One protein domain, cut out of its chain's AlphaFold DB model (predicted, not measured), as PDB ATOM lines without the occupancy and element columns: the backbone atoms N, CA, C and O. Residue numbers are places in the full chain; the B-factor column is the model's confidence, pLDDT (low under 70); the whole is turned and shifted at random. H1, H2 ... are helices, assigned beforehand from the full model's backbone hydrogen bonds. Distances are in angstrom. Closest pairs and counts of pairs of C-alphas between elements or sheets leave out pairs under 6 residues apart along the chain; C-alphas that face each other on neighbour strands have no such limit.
ATOM      1  N   ASN A   7     155.501 162.594 204.674       80.12
ATOM      2  CA  ASN A   7     156.153 162.959 203.419       80.12
ATOM      3  C   ASN A   7     157.095 164.146 203.594       80.12
ATOM      4  O   ASN A   7     158.167 164.141 203.007       80.12
ATOM      5  N   GLU A   8     156.741 165.112 204.441       84.75
ATOM      6  CA  GLU A   8     157.661 166.185 204.837       84.75
ATOM      7  C   GLU A   8     158.862 165.638 205.612       84.75
ATOM      8  O   GLU A   8     159.986 166.089 205.425       84.75
ATOM      9  N   PHE A   9     158.648 164.619 206.444       86.44
ATOM     10  CA  PHE A   9     159.712 164.004 207.224       86.44
ATOM     11  C   PHE A   9     160.725 163.236 206.365       86.44
ATOM     12  O   PHE A   9     161.928 163.319 206.611       86.44
ATOM     13  N   TYR A  10     160.249 162.514 205.349       89.50
ATOM     14  CA  TYR A  10     161.105 161.869 204.349       89.50
ATOM     15  C   TYR A  10     161.537 162.821 203.227       89.50
ATOM     16  O   TYR A  10     162.349 162.428 202.404       89.50
ATOM     17  N   ILE A  11     161.038 164.059 203.185       91.56
ATOM     18  CA  ILE A  11     161.260 165.071 202.137       91.56
ATOM     19  C   ILE A  11     160.604 164.715 200.792       91.56
ATOM     20  O   ILE A  11     159.867 165.530 200.234       91.56
ATOM     21  N   THR A  12     160.818 163.504 200.273       89.25
ATOM     22  CA  THR A  12     160.135 162.969 199.084       89.25
ATOM     23  C   THR A  12     159.789 161.484 199.260       89.25
ATOM     24  O   THR A  12     160.356 160.782 200.098       89.25
ATOM     25  N   GLU A  13     158.864 160.962 198.443       89.88
ATOM     26  CA  GLU A  13     158.581 159.513 198.407       89.88
ATOM     27  C   GLU A  13     159.795 158.698 197.947       89.88
ATOM     28  O   GLU A  13     160.037 157.599 198.441       89.88
ATOM     29  N   ASN A  14     160.597 159.240 197.034       91.31
ATOM     30  CA  ASN A  14     161.787 158.552 196.554       91.31
ATOM     31  C   ASN A  14     162.845 158.392 197.658       91.31
ATOM     32  O   ASN A  14     163.473 157.335 197.746       91.31
ATOM     33  N   VAL A  15     162.988 159.382 198.546       92.88
ATOM     34  CA  VAL A  15     163.885 159.279 199.705       92.88
ATOM     35  C   VAL A  15     163.431 158.148 200.610       92.88
ATOM     36  O   VAL A  15     164.249 157.323 201.009       92.88
ATOM     37  N   LYS A  16     162.127 158.047 200.875       92.38
ATOM     38  CA  LYS A  16     161.564 156.927 201.632       92.38
ATOM     39  C   LYS A  16     161.884 155.585 200.971       92.38
ATOM     40  O   LYS A  16     162.373 154.679 201.642       92.38
ATOM     41  N   GLU A  17     161.693 155.459 199.659       92.88
ATOM     42  CA  GLU A  17     162.079 154.242 198.937       92.88
ATOM     43  C   GLU A  17     163.584 153.952 199.027       92.88
ATOM     44  O   GLU A  17     163.992 152.791 199.122       92.88
ATOM     45  N   ARG A  18     164.428 154.987 198.963       92.31
ATOM     46  CA  ARG A  18     165.886 154.858 199.059       92.31
ATOM     47  C   ARG A  18     166.298 154.391 200.452       92.31
ATOM     48  O   ARG A  18     167.099 153.464 200.551       92.31
ATOM     49  N   VAL A  19     165.703 154.956 201.501       91.75
ATOM     50  CA  VAL A  19     165.880 154.529 202.897       91.75
ATOM     51  C   VAL A  19     165.444 153.076 203.081       91.75
ATOM     52  O   VAL A  19     166.154 152.292 203.706       91.75
ATOM     53  N   GLU A  20     164.319 152.666 202.494       92.75
ATOM     54  CA  GLU A  20     163.854 151.276 202.560       92.75
ATOM     55  C   GLU A  20     164.814 150.305 201.853       92.75
ATOM     56  O   GLU A  20     165.074 149.210 202.364       92.75
ATOM     57  N   LYS A  21     165.381 150.707 200.706       92.69
ATOM     58  CA  LYS A  21     166.374 149.922 199.949       92.69
ATOM     59  C   LYS A  21     167.724 149.836 200.669       92.69
ATOM     60  O   LYS A  21     168.375 148.796 200.592       92.69
ATOM     61  N   ASP A  22     168.121 150.888 201.383       91.06
ATOM     62  CA  ASP A  22     169.408 151.012 202.084       91.06
ATOM     63  C   ASP A  22     169.262 150.976 203.618       91.06
ATOM     64  O   ASP A  22     170.032 151.570 204.375       91.06
ATOM     65  N   ARG A  23     168.251 150.249 204.107       89.75
ATOM     66  CA  ARG A  23     167.842 150.280 205.520       89.75
ATOM     67  C   ARG A  23     168.953 149.896 206.499       89.75
ATOM     68  O   ARG A  23     168.951 150.350 207.641       89.75
ATOM     69  N   GLY A  24     169.877 149.033 206.076       89.31
ATOM     70  CA  GLY A  24     171.027 148.634 206.888       89.31
ATOM     71  C   GLY A  24     171.927 149.824 207.217       89.31
ATOM     72  O   GLY A  24     172.149 150.107 208.390       89.31
ATOM     73  N   ASN A  25     172.366 150.543 206.184       87.81
ATOM     74  CA  ASN A  25     173.205 151.729 206.314       87.81
ATOM     75  C   ASN A  25     172.446 152.887 206.981       87.81
ATOM     76  O   ASN A  25     172.986 153.533 207.868       87.81
ATOM     77  N   TYR A  26     171.163 153.085 206.650       89.81
ATOM     78  CA  TYR A  26     170.317 154.078 207.324       89.81
ATOM     79  C   TYR A  26     170.301 153.871 208.843       89.81
ATOM     80  O   TYR A  26     170.579 154.792 209.609       89.81
ATOM     81  N   ASN A  27     170.033 152.638 209.288       87.88
ATOM     82  CA  ASN A  27     170.036 152.306 210.709       87.88
ATOM     83  C   ASN A  27     171.433 152.436 211.324       87.88
ATOM     84  O   ASN A  27     171.548 152.775 212.496       87.88
ATOM     85  N   GLU A  28     172.493 152.127 210.580       88.00
ATOM     86  CA  GLU A  28     173.865 152.296 211.057       88.00
ATOM     87  C   GLU A  28     174.191 153.773 211.297       88.00
ATOM     88  O   GLU A  28     174.690 154.108 212.370       88.00
ATOM     89  N   ILE A  29     173.842 154.655 210.357       87.19
ATOM     90  CA  ILE A  29     174.014 156.105 210.500       87.19
ATOM     91  C   ILE A  29     173.174 156.623 211.669       87.19
ATOM     92  O   ILE A  29     173.688 157.373 212.490       87.19
ATOM     93  N   LEU A  30     171.916 156.188 211.789       86.88
ATOM     94  CA  LEU A  30     171.024 156.604 212.873       86.88
ATOM     95  C   LEU A  30     171.541 156.167 214.252       86.88
ATOM     96  O   LEU A  30     171.547 156.956 215.192       86.88
ATOM     97  N   ASN A  31     172.011 154.922 214.382       85.75
ATOM     98  CA  ASN A  31     172.520 154.397 215.654       85.75
ATOM     99  C   ASN A  31     173.887 154.977 216.041       85.75
ATOM    100  O   ASN A  31     174.217 155.012 217.225       85.75
ATOM    101  N   ASN A  32     174.679 155.402 215.055       82.44
ATOM    102  CA  ASN A  32     175.994 156.009 215.255       82.44
ATOM    103  C   ASN A  32     175.971 157.520 215.004       82.44
ATOM    104  O   ASN A  32     177.003 158.107 214.681       82.44
ATOM    105  N   PHE A  33     174.802 158.155 215.119       77.94
ATOM    106  CA  PHE A  33     174.670 159.583 214.890       77.94
ATOM    107  C   PHE A  33     175.333 160.351 216.038       77.94
ATOM    108  O   PHE A  33     174.716 160.685 217.049       77.94
ATOM    109  N   PHE A  34     176.634 160.596 215.901       68.81
ATOM    110  CA  PHE A  34     177.414 161.380 216.844       68.81
ATOM    111  C   PHE A  34     177.812 162.709 216.196       68.81
ATOM    112  O   PHE A  34     178.350 162.709 215.086       68.81
ATOM    113  N   PRO A  35     177.643 163.848 216.896       60.72
ATOM    114  CA  PRO A  35     178.018 165.162 216.374       60.72
ATOM    115  C   PRO A  35     179.463 165.253 215.863       60.72
ATOM    116  O   PRO A  35     179.737 165.993 214.927       60.72
ATOM    117  N   ASN A  36     180.377 164.468 216.442       58.41
ATOM    118  CA  ASN A  36     181.792 164.460 216.064       58.41
ATOM    119  C   ASN A  36     182.097 163.613 214.814       58.41
ATOM    120  O   ASN A  36     183.107 163.854 214.161       58.41
ATOM    121  N   ASP A  37     181.243 162.644 214.469       61.84
ATOM    122  CA  ASP A  37     181.447 161.777 213.299       61.84
ATOM    123  C   ASP A  37     180.816 162.378 212.031       61.84
ATOM    124  O   ASP A  37     181.229 162.048 210.917       61.84
ATOM    125  N   MET A  38     179.883 163.330 212.180       67.19
ATOM    126  CA  MET A  38     179.254 164.043 211.060       67.19
ATOM    127  C   MET A  38     180.258 164.771 210.164       67.19
ATOM    128  O   MET A  38     180.063 164.810 208.950       67.19
ATOM    129  N   GLU A  39     181.362 165.283 210.715       68.19
ATOM    130  CA  GLU A  39     182.398 165.960 209.920       68.19
ATOM    131  C   GLU A  39     183.068 165.029 208.892       68.19
ATOM    132  O   GLU A  39     183.623 165.497 207.896       68.19
ATOM    133  N   THR A  40     182.976 163.707 209.082       79.56
ATOM    134  CA  THR A  40     183.497 162.715 208.127       79.56
ATOM    135  C   THR A  40     182.563 162.468 206.938       79.56
ATOM    136  O   THR A  40     183.006 161.935 205.917       79.56
ATOM    137  N   ILE A  41     181.298 162.905 207.024       87.31
ATOM    138  CA  ILE A  41     180.288 162.802 205.964       87.31
ATOM    139  C   ILE A  41     179.799 164.222 205.615       87.31
ATOM    140  O   ILE A  41     178.768 164.670 206.120       87.31
ATOM    141  N   PRO A  42     180.488 164.949 204.711       89.38
ATOM    142  CA  PRO A  42     180.229 166.373 204.469       89.38
ATOM    143  C   PRO A  42     178.786 166.724 204.086       89.38
ATOM    144  O   PRO A  42     178.307 167.806 204.415       89.38
ATOM    145  N   LEU A  43     178.082 165.833 203.379       92.06
ATOM    146  CA  LEU A  43     176.675 166.047 203.025       92.06
ATOM    147  C   LEU A  43     175.744 165.925 204.235       92.06
ATOM    148  O   LEU A  43     174.784 166.682 204.323       92.06
ATOM    149  N   LEU A  44     176.040 165.014 205.163       92.75
ATOM    150  CA  LEU A  44     175.268 164.861 206.392       92.75
ATOM    151  C   LEU A  44     175.505 166.047 207.328       92.75
ATOM    152  O   LEU A  44     174.543 166.625 207.821       92.75
ATOM    153  N   ALA A  45     176.764 166.473 207.490       92.62
ATOM    154  CA  ALA A  45     177.090 167.693 208.230       92.62
ATOM    155  C   ALA A  45     176.370 168.917 207.645       92.62
ATOM    156  O   ALA A  45     175.777 169.700 208.382       92.62
ATOM    157  N   PHE A  46     176.372 169.064 206.314       94.81
ATOM    158  CA  PHE A  46     175.637 170.143 205.654       94.81
ATOM    159  C   PHE A  46     174.136 170.081 205.962       94.81
ATOM    160  O   PHE A  46     173.569 171.088 206.383       94.81
ATOM    161  N   ALA A  47     173.502 168.917 205.783       95.62
ATOM    162  CA  ALA A  47     172.079 168.729 206.062       95.62
ATOM    163  C   ALA A  47     171.729 169.067 207.521       95.62
ATOM    164  O   ALA A  47     170.777 169.791 207.777       95.62
ATOM    165  N   TYR A  48     172.545 168.624 208.479       94.88
ATOM    166  CA  TYR A  48     172.293 168.845 209.901       94.88
ATOM    167  C   TYR A  48     172.477 170.299 210.351       94.88
ATOM    168  O   TYR A  48     171.658 170.833 211.108       94.88
ATOM    169  N   HIS A  49     173.569 170.940 209.924       95.00
ATOM    170  CA  HIS A  49     173.906 172.295 210.366       95.00
ATOM    171  C   HIS A  49     173.081 173.360 209.654       95.00
ATOM    172  O   HIS A  49     172.743 174.366 210.264       95.00
ATOM    173  N   SER A  50     172.704 173.140 208.392       96.56
ATOM    174  CA  SER A  50     171.901 174.128 207.662       96.56
ATOM    175  C   SER A  50     170.509 174.346 208.261       96.56
ATOM    176  O   SER A  50     169.972 175.435 208.102       96.56
ATOM    177  N   ILE A  51     169.962 173.385 209.017       96.50
ATOM    178  CA  ILE A  51     168.704 173.546 209.773       96.50
ATOM    179  C   ILE A  51     168.788 174.706 210.783       96.50
ATOM    180  O   ILE A  51     167.771 175.324 211.081       96.50
ATOM    181  N   GLU A  52     169.976 175.041 211.298       95.81
ATOM    182  CA  GLU A  52     170.158 176.104 212.303       95.81
ATOM    183  C   GLU A  52     169.807 177.503 211.778       95.81
ATOM    184  O   GLU A  52     169.477 178.390 212.564       95.81
ATOM    185  N   GLU A  53     169.798 177.682 210.457       97.06
ATOM    186  CA  GLU A  53     169.369 178.919 209.794       97.06
ATOM    187  C   GLU A  53     167.830 179.037 209.685       97.06
ATOM    188  O   GLU A  53     167.319 180.073 209.255       97.06
ATOM    189  N   TYR A  54     167.085 177.998 210.090       96.38
ATOM    190  CA  TYR A  54     165.625 177.869 209.968       96.38
ATOM    191  C   TYR A  54     164.988 177.580 211.341       96.38
ATOM    192  O   TYR A  54     164.722 176.423 211.688       96.38
ATOM    193  N   PRO A  55     164.771 178.614 212.176       93.81
ATOM    194  CA  PRO A  55     164.430 178.444 213.587       93.81
ATOM    195  C   PRO A  55     163.080 177.756 213.831       93.81
ATOM    196  O   PRO A  55     162.972 176.968 214.767       93.81
ATOM    197  N   ASN A  56     162.060 177.987 212.999       91.88
ATOM    198  CA  ASN A  56     160.762 177.328 213.167       91.88
ATOM    199  C   ASN A  56     160.853 175.846 212.798       91.88
ATOM    200  O   ASN A  56     160.258 175.008 213.478       91.88
ATOM    201  N   LEU A  57     161.586 175.511 211.731       93.62
ATOM    202  CA  LEU A  57     161.860 174.116 211.381       93.62
ATOM    203  C   LEU A  57     162.639 173.426 212.507       93.62
ATOM    204  O   LEU A  57     162.251 172.344 212.949       93.62
ATOM    205  N   LEU A  58     163.689 174.072 213.016       94.44
ATOM    206  CA  LEU A  58     164.478 173.561 214.132       94.44
ATOM    207  C   LEU A  58     163.609 173.315 215.374       94.44
ATOM    208  O   LEU A  58     163.698 172.245 215.977       94.44
ATOM    209  N   ASP A  59     162.729 174.251 215.729       92.19
ATOM    210  CA  ASP A  59     161.819 174.106 216.868       92.19
ATOM    211  C   ASP A  59     160.831 172.945 216.678       92.19
ATOM    212  O   ASP A  59     160.625 172.160 217.609       92.19
ATOM    213  N   LYS A  60     160.262 172.774 215.473       90.56
ATOM    214  CA  LYS A  60     159.394 171.626 215.138       90.56
ATOM    215  C   LYS A  60     160.131 170.300 215.326       90.56
ATOM    216  O   LYS A  60     159.592 169.374 215.934       90.56
ATOM    217  N   LEU A  61     161.359 170.215 214.817       93.25
ATOM    218  CA  LEU A  61     162.180 169.007 214.870       93.25
ATOM    219  C   LEU A  61     162.642 168.683 216.292       93.25
ATOM    220  O   LEU A  61     162.600 167.520 216.690       93.25
ATOM    221  N   ASN A  62     163.037 169.695 217.067       92.06
ATOM    222  CA  ASN A  62     163.429 169.530 218.464       92.06
ATOM    223  C   ASN A  62     162.242 169.097 219.327       92.06
ATOM    224  O   ASN A  62     162.385 168.202 220.154       92.06
ATOM    225  N   TYR A  63     161.063 169.688 219.113       88.81
ATOM    226  CA  TYR A  63     159.846 169.293 219.822       88.81
ATOM    227  C   TYR A  63     159.453 167.837 219.536       88.81
ATOM    228  O   TYR A  63     158.996 167.132 220.431       88.81
ATOM    229  N   ALA A  64     159.640 167.383 218.295       89.25
ATOM    230  CA  ALA A  64     159.383 166.006 217.890       89.25
ATOM    231  C   ALA A  64     160.538 165.037 218.214       89.25
ATOM    232  O   ALA A  64     160.441 163.865 217.861       89.25
ATOM    233  N   GLU A  65     161.638 165.508 218.814       90.75
ATOM    234  CA  GLU A  65     162.871 164.729 219.035       90.75
ATOM    235  C   GLU A  65     163.382 164.037 217.752       90.75
ATOM    236  O   GLU A  65     163.950 162.951 217.787       90.75
ATOM    237  N   SER A  66     163.159 164.668 216.595       92.00
ATOM    238  CA  SER A  66     163.334 164.051 215.271       92.00
ATOM    239  C   SER A  66     164.388 164.751 214.402       92.00
ATOM    240  O   SER A  66     164.466 164.490 213.203       92.00
ATOM    241  N   ARG A  67     165.200 165.657 214.972       92.44
ATOM    242  CA  ARG A  67     166.225 166.416 214.222       92.44
ATOM    243  C   ARG A  67     167.229 165.495 213.530       92.44
ATOM    244  O   ARG A  67     167.529 165.702 212.356       92.44
ATOM    245  N   ASP A  68     167.736 164.503 214.248       92.25
ATOM    246  CA  ASP A  68     168.789 163.615 213.750       92.25
ATOM    247  C   ASP A  68     168.268 162.770 212.586       92.25
ATOM    248  O   ASP A  68     168.837 162.773 211.496       92.25
ATOM    249  N   GLU A  69     167.112 162.134 212.776       93.19
ATOM    250  CA  GLU A  69     166.473 161.315 211.750       93.19
ATOM    251  C   GLU A  69     166.074 162.145 210.514       93.19
ATOM    252  O   GLU A  69     166.361 161.752 209.382       93.19
ATOM    253  N   PHE A  70     165.526 163.348 210.708       95.19
ATOM    254  CA  PHE A  70     165.241 164.271 209.606       95.19
ATOM    255  C   PHE A  70     166.508 164.675 208.836       95.19
ATOM    256  O   PHE A  70     166.500 164.751 207.607       95.19
ATOM    257  N   SER A  71     167.621 164.899 209.537       95.12
ATOM    258  CA  SER A  71     168.902 165.254 208.909       95.12
ATOM    259  C   SER A  71     169.470 164.099 208.083       95.12
ATOM    260  O   SER A  71     170.069 164.321 207.029       95.12
ATOM    261  N   ILE A  72     169.240 162.858 208.515       94.31
ATOM    262  CA  ILE A  72     169.589 161.664 207.742       94.31
ATOM    263  C   ILE A  72     168.701 161.567 206.496       94.31
ATOM    264  O   ILE A  72     169.224 161.357 205.403       94.31
ATOM    265  N   ASN A  73     167.391 161.805 206.606       96.06
ATOM    266  CA  ASN A  73     166.508 161.858 205.432       96.06
ATOM    267  C   ASN A  73     166.948 162.944 204.437       96.06
ATOM    268  O   ASN A  73     167.022 162.691 203.236       96.06
ATOM    269  N   ALA A  74     167.348 164.119 204.927       96.81
ATOM    270  CA  ALA A  74     167.936 165.180 204.110       96.81
ATOM    271  C   ALA A  74     169.260 164.785 203.450       96.81
ATOM    272  O   ALA A  74     169.509 165.142 202.298       96.81
ATOM    273  N   TYR A  75     170.094 163.997 204.122       95.50
ATOM    274  CA  TYR A  75     171.274 163.405 203.501       95.50
ATOM    275  C   TYR A  75     170.903 162.455 202.351       95.50
ATOM    276  O   TYR A  75     171.481 162.561 201.266       95.50
ATOM    277  N   TYR A  76     169.911 161.581 202.538       95.62
ATOM    278  CA  TYR A  76     169.429 160.698 201.470       95.62
ATOM    279  C   TYR A  76     168.798 161.475 200.306       95.62
ATOM    280  O   TYR A  76     169.049 161.118 199.152       95.62
ATOM    281  N   TYR A  77     168.087 162.572 200.588       97.38
ATOM    282  CA  TYR A  77     167.621 163.521 199.572       97.38
ATOM    283  C   TYR A  77     168.787 164.094 198.763       97.38
ATOM    284  O   TYR A  77     168.762 164.061 197.536       97.38
ATOM    285  N   LEU A  78     169.849 164.565 199.426       96.81
ATOM    286  CA  LEU A  78     171.014 165.123 198.738       96.81
ATOM    287  C   LEU A  78     171.694 164.104 197.825       96.81
ATOM    288  O   LEU A  78     172.131 164.484 196.739       96.81
ATOM    289  N   LEU A  79     171.815 162.846 198.257       94.75
ATOM    290  CA  LEU A  79     172.374 161.786 197.418       94.75
ATOM    291  C   LEU A  79     171.501 161.543 196.185       94.75
ATOM    292  O   LEU A  79     172.013 161.455 195.074       94.75
ATOM    293  N   GLU A  80     170.188 161.454 196.376       94.81
ATOM    294  CA  GLU A  80     169.240 161.225 195.290       94.81
ATOM    295  C   GLU A  80     169.233 162.366 194.282       94.81
ATOM    296  O   GLU A  80     169.432 162.134 193.092       94.81
ATOM    297  N   GLN A  81     169.106 163.600 194.755       95.94
ATOM    298  CA  GLN A  81     169.036 164.766 193.889       95.94
ATOM    299  C   GLN A  81     170.343 164.966 193.098       95.94
ATOM    300  O   GLN A  81     170.318 165.376 191.936       95.94
ATOM    301  N   GLN A  82     171.494 164.624 193.692       95.88
ATOM    302  CA  GLN A  82     172.784 164.603 192.991       95.88
ATOM    303  C   GLN A  82     172.829 163.543 191.889       95.88
ATOM    304  O   GLN A  82     173.266 163.849 190.774       95.88
ATOM    305  N   ASP A  83     172.376 162.324 192.192       93.94
ATOM    306  CA  ASP A  83     172.323 161.214 191.237       93.94
ATOM    307  C   ASP A  83     171.401 161.555 190.052       93.94
ATOM    308  O   ASP A  83     171.744 161.279 188.896       93.94
ATOM    309  N   GLU A  84     170.266 162.213 190.309       95.19
ATOM    310  CA  GLU A  84     169.339 162.690 189.278       95.19
ATOM    311  C   GLU A  84     169.979 163.742 188.365       95.19
ATOM    312  O   GLU A  84     169.974 163.589 187.138       95.19
ATOM    313  N   TYR A  85     170.577 164.792 188.941       96.50
ATOM    314  CA  TYR A  85     171.217 165.851 188.157       96.50
ATOM    315  C   TYR A  85     172.393 165.339 187.331       96.50
ATOM    316  O   TYR A  85     172.542 165.720 186.162       96.50
ATOM    317  N   TRP A  86     173.201 164.449 187.904       94.50
ATOM    318  CA  TRP A  86     174.299 163.823 187.181       94.50
ATOM    319  C   TRP A  86     173.773 162.932 186.049       94.50
ATOM    320  O   TRP A  86     174.228 163.052 184.910       94.50
ATOM    321  N   SER A  87     172.752 162.111 186.301       95.56
ATOM    322  CA  SER A  87     172.132 161.272 185.262       95.56
ATOM    323  C   SER A  87     171.533 162.097 184.115       95.56
ATOM    324  O   SER A  87     171.512 161.641 182.971       95.56
ATOM    325  N   ALA A  88     171.106 163.333 184.392       95.50
ATOM    326  CA  ALA A  88     170.647 164.298 183.395       95.50
ATOM    327  C   ALA A  88     171.785 165.005 182.618       95.50
ATOM    328  O   ALA A  88     171.509 165.804 181.722       95.50
ATOM    329  N   GLY A  89     173.053 164.705 182.918       95.06
ATOM    330  CA  GLY A  89     174.229 165.225 182.214       95.06
ATOM    331  C   GLY A  89     174.880 166.454 182.854       95.06
ATOM    332  O   GLY A  89     175.716 167.092 182.213       95.06
ATOM    333  N   THR A  90     174.517 166.794 184.092       95.88
ATOM    334  CA  THR A  90     175.142 167.893 184.842       95.88
ATOM    335  C   THR A  90     176.496 167.454 185.411       95.88
ATOM    336  O   THR A  90     176.668 166.298 185.802       95.88
ATOM    337  N   ASP A  91     177.470 168.370 185.452       96.12
ATOM    338  CA  ASP A  91     178.770 168.118 186.084       96.12
ATOM    339  C   ASP A  91     178.600 167.761 187.577       96.12
ATOM    340  O   ASP A  91     177.788 168.405 188.245       96.12
ATOM    341  N   PRO A  92     179.359 166.796 188.137       90.50
ATOM    342  CA  PRO A  92     179.186 166.358 189.523       90.50
ATOM    343  C   PRO A  92     179.270 167.472 190.576       90.50
ATOM    344  O   PRO A  92     178.526 167.441 191.556       90.50
ATOM    345  N   VAL A  93     180.147 168.466 190.387       93.12
ATOM    346  CA  VAL A  93     180.273 169.589 191.331       93.12
ATOM    347  C   VAL A  93     179.006 170.437 191.292       93.12
ATOM    348  O   VAL A  93     178.428 170.737 192.335       93.12
ATOM    349  N   ILE A  94     178.528 170.741 190.085       95.00
ATOM    350  CA  ILE A  94     177.305 171.520 189.871       95.00
ATOM    351  C   ILE A  94     176.077 170.760 190.396       95.00
ATOM    352  O   ILE A  94     175.237 171.357 191.064       95.00
ATOM    353  N   SER A  95     175.981 169.446 190.174       96.12
ATOM    354  CA  SER A  95     174.908 168.602 190.723       96.12
ATOM    355  C   SER A  95     174.833 168.690 192.249       96.12
ATOM    356  O   SER A  95     173.741 168.785 192.808       96.12
ATOM    357  N   SER A  96     175.986 168.708 192.928       94.06
ATOM    358  CA  SER A  96     176.055 168.860 194.387       94.06
ATOM    359  C   SER A  96     175.590 170.239 194.853       94.06
ATOM    360  O   SER A  96     174.827 170.342 195.814       94.06
ATOM    361  N   GLU A  97     175.994 171.305 194.160       96.31
ATOM    362  CA  GLU A  97     175.551 172.669 194.468       96.31
ATOM    363  C   GLU A  97     174.042 172.849 194.269       96.31
ATOM    364  O   GLU A  97     173.375 173.430 195.128       96.31
ATOM    365  N   LEU A  98     173.493 172.317 193.173       97.25
ATOM    366  CA  LEU A  98     172.059 172.366 192.891       97.25
ATOM    367  C   LEU A  98     171.258 171.603 193.948       97.25
ATOM    368  O   LEU A  98     170.333 172.171 194.519       97.25
ATOM    369  N   ALA A  99     171.665 170.376 194.285       97.50
ATOM    370  CA  ALA A  99     170.995 169.577 195.310       97.50
ATOM    371  C   ALA A  99     170.979 170.273 196.682       97.50
ATOM    372  O   ALA A  99     169.959 170.279 197.369       97.50
ATOM    373  N   ARG A 100     172.094 170.906 197.077       97.94
ATOM    374  CA  ARG A 100     172.157 171.689 198.322       97.94
ATOM    375  C   ARG A 100     171.222 172.887 198.290       97.94
ATOM    376  O   ARG A 100     170.536 173.132 199.274       97.94
ATOM    377  N   ARG A 101     171.193 173.629 197.182       98.12
ATOM    378  CA  ARG A 101     170.293 174.778 197.032       98.12
ATOM    379  C   ARG A 101     168.833 174.348 197.150       98.12
ATOM    380  O   ARG A 101     168.071 175.004 197.848       98.12
ATOM    381  N   ASP A 102     168.464 173.252 196.502       97.94
ATOM    382  CA  ASP A 102     167.093 172.748 196.521       97.94
ATOM    383  C   ASP A 102     166.684 172.288 197.929       97.94
ATOM    384  O   ASP A 102     165.598 172.631 198.392       97.94
ATOM    385  N   LEU A 103     167.588 171.630 198.669       98.19
ATOM    386  CA  LEU A 103     167.356 171.294 200.077       98.19
ATOM    387  C   LEU A 103     167.103 172.544 200.940       98.19
ATOM    388  O   LEU A 103     166.196 172.546 201.769       98.19
ATOM    389  N   LEU A 104     167.872 173.618 200.739       98.19
ATOM    390  CA  LEU A 104     167.690 174.871 201.482       98.19
ATOM    391  C   LEU A 104     166.341 175.545 201.176       98.19
ATOM    392  O   LEU A 104     165.729 176.128 202.071       98.19
ATOM    393  N   GLU A 105     165.848 175.453 199.939       97.56
ATOM    394  CA  GLU A 105     164.503 175.937 199.594       97.56
ATOM    395  C   GLU A 105     163.407 175.085 200.255       97.56
ATOM    396  O   GLU A 105     162.400 175.627 200.713       97.56
ATOM    397  N   ILE A 106     163.613 173.771 200.387       96.00
ATOM    398  CA  ILE A 106     162.706 172.890 201.139       96.00
ATOM    399  C   ILE A 106     162.683 173.279 202.621       96.00
ATOM    400  O   ILE A 106     161.607 173.452 203.195       96.00
ATOM    401  N   TYR A 107     163.850 173.482 203.238       96.81
ATOM    402  CA  TYR A 107     163.936 173.907 204.640       96.81
ATOM    403  C   TYR A 107     163.236 175.236 204.874       96.81
ATOM    404  O   TYR A 107     162.457 175.365 205.816       96.81
ATOM    405  N   LYS A 108     163.440 176.192 203.966       95.88
ATOM    406  CA  LYS A 108     162.729 177.466 203.980       95.88
ATOM    407  C   LYS A 108     161.214 177.273 203.917       95.88
ATOM    408  O   LYS A 108     160.497 177.884 204.701       95.88
ATOM    409  N   SER A 109     160.728 176.400 203.033       93.06
ATOM    410  CA  SER A 109     159.298 176.093 202.941       93.06
ATOM    411  C   SER A 109     158.748 175.545 204.261       93.06
ATOM    412  O   SER A 109     157.687 175.977 204.704       93.06
ATOM    413  N   TYR A 110     159.463 174.627 204.919       92.62
ATOM    414  CA  TYR A 110     159.028 174.075 206.207       92.62
ATOM    415  C   TYR A 110     159.123 175.086 207.356       92.62
ATOM    416  O   TYR A 110     158.345 175.003 208.311       92.62
ATOM    417  N   ASP A 111     160.053 176.035 207.282       92.00
ATOM    418  CA  ASP A 111     160.198 177.120 208.254       92.00
ATOM    419  C   ASP A 111     159.062 178.147 208.161       92.00
ATOM    420  O   ASP A 111     158.557 178.619 209.182       92.00
ATOM    421  N   GLU A 112     158.623 178.459 206.939       89.81
ATOM    422  CA  GLU A 112     157.542 179.410 206.662       89.81
ATOM    423  C   GLU A 112     156.149 178.850 207.003       89.81
ATOM    424  O   GLU A 112     155.200 179.617 207.199       89.81
ATOM    425  N   GLU A 113     156.003 177.526 207.117       79.38
ATOM    426  CA  GLU A 113     154.745 176.914 207.538       79.38
ATOM    427  C   GLU A 113     154.423 177.247 209.006       79.38
ATOM    428  O   GLU A 113     155.165 176.848 209.914       79.38
TER     429      GLU A 113
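What this domain is: This is residues 7 to 113 of the 117 residues of an uncharacterized protein of Capnocytophaga canis (UniProt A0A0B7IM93). The long helix H6 forms the core, with the other six helices arranged round it. H7 folds back from it as the second arm of a V-shaped helical hairpin; H5 lies across the open end of the V, H4 crosses H6, and H1, H2 and H3 pack on H6 away from H7. The printed part has 107 residues with seven named helices, H1 to H7 in chain order, and no named strand: all helix. It is compact, with a radius of gyration of the C-alphas of 13.3 A and spans of 40 by 32 by 26 A.

Where its parts are: H6, residues 67 to 87, is 30.0 A long, from C-alpha 67 at (166.225, 166.416, 214.222). H7, residues 92 to 112, is 30.5 A long and ends at (157.542, 179.410, 206.662). H4, residues 42 to 53, measures 17.4 A. H5 holds residues 55 to 63, H3 23 to 31, H2 13 to 21 and H1 7 to 10; C-alpha 7 is at (156.153, 162.959, 203.419).

How they stand to each other: H6 is the hub. H7 touches it at a steep tilt of 42 degrees, opposite ways, closest at C-alphas 82 and 95, 5.1 A. H4 touches H6 with residues 43 to 48, closest at C-alphas 48 and 71, 5.0 A. H5 touches H7, about perpendicular at 78 degrees, with C-alphas 57 and 111 closest at 4.6 A. H2 touches H6, about perpendicular at 80 degrees, with C-alphas 15 and 77 closest at 5.7 A. H3 touches H6 closest at C-alphas 30 and 69, 6.6 A, and H1 at C-alphas 10 and 73, 5.5 A. Every O i to N i+4 pair is within hydrogen-bond range in H2, H3, H5, H6 and H7, and 5 of 8 in H4; H1 is too short for one.

The domain as a whole: The C-alphas of Tyr 63 and Gly 89, the two farthest apart, are 40.5 A apart. The printed part has no cut and no long link. Residues 34 to 39 are under 70 in pLDDT.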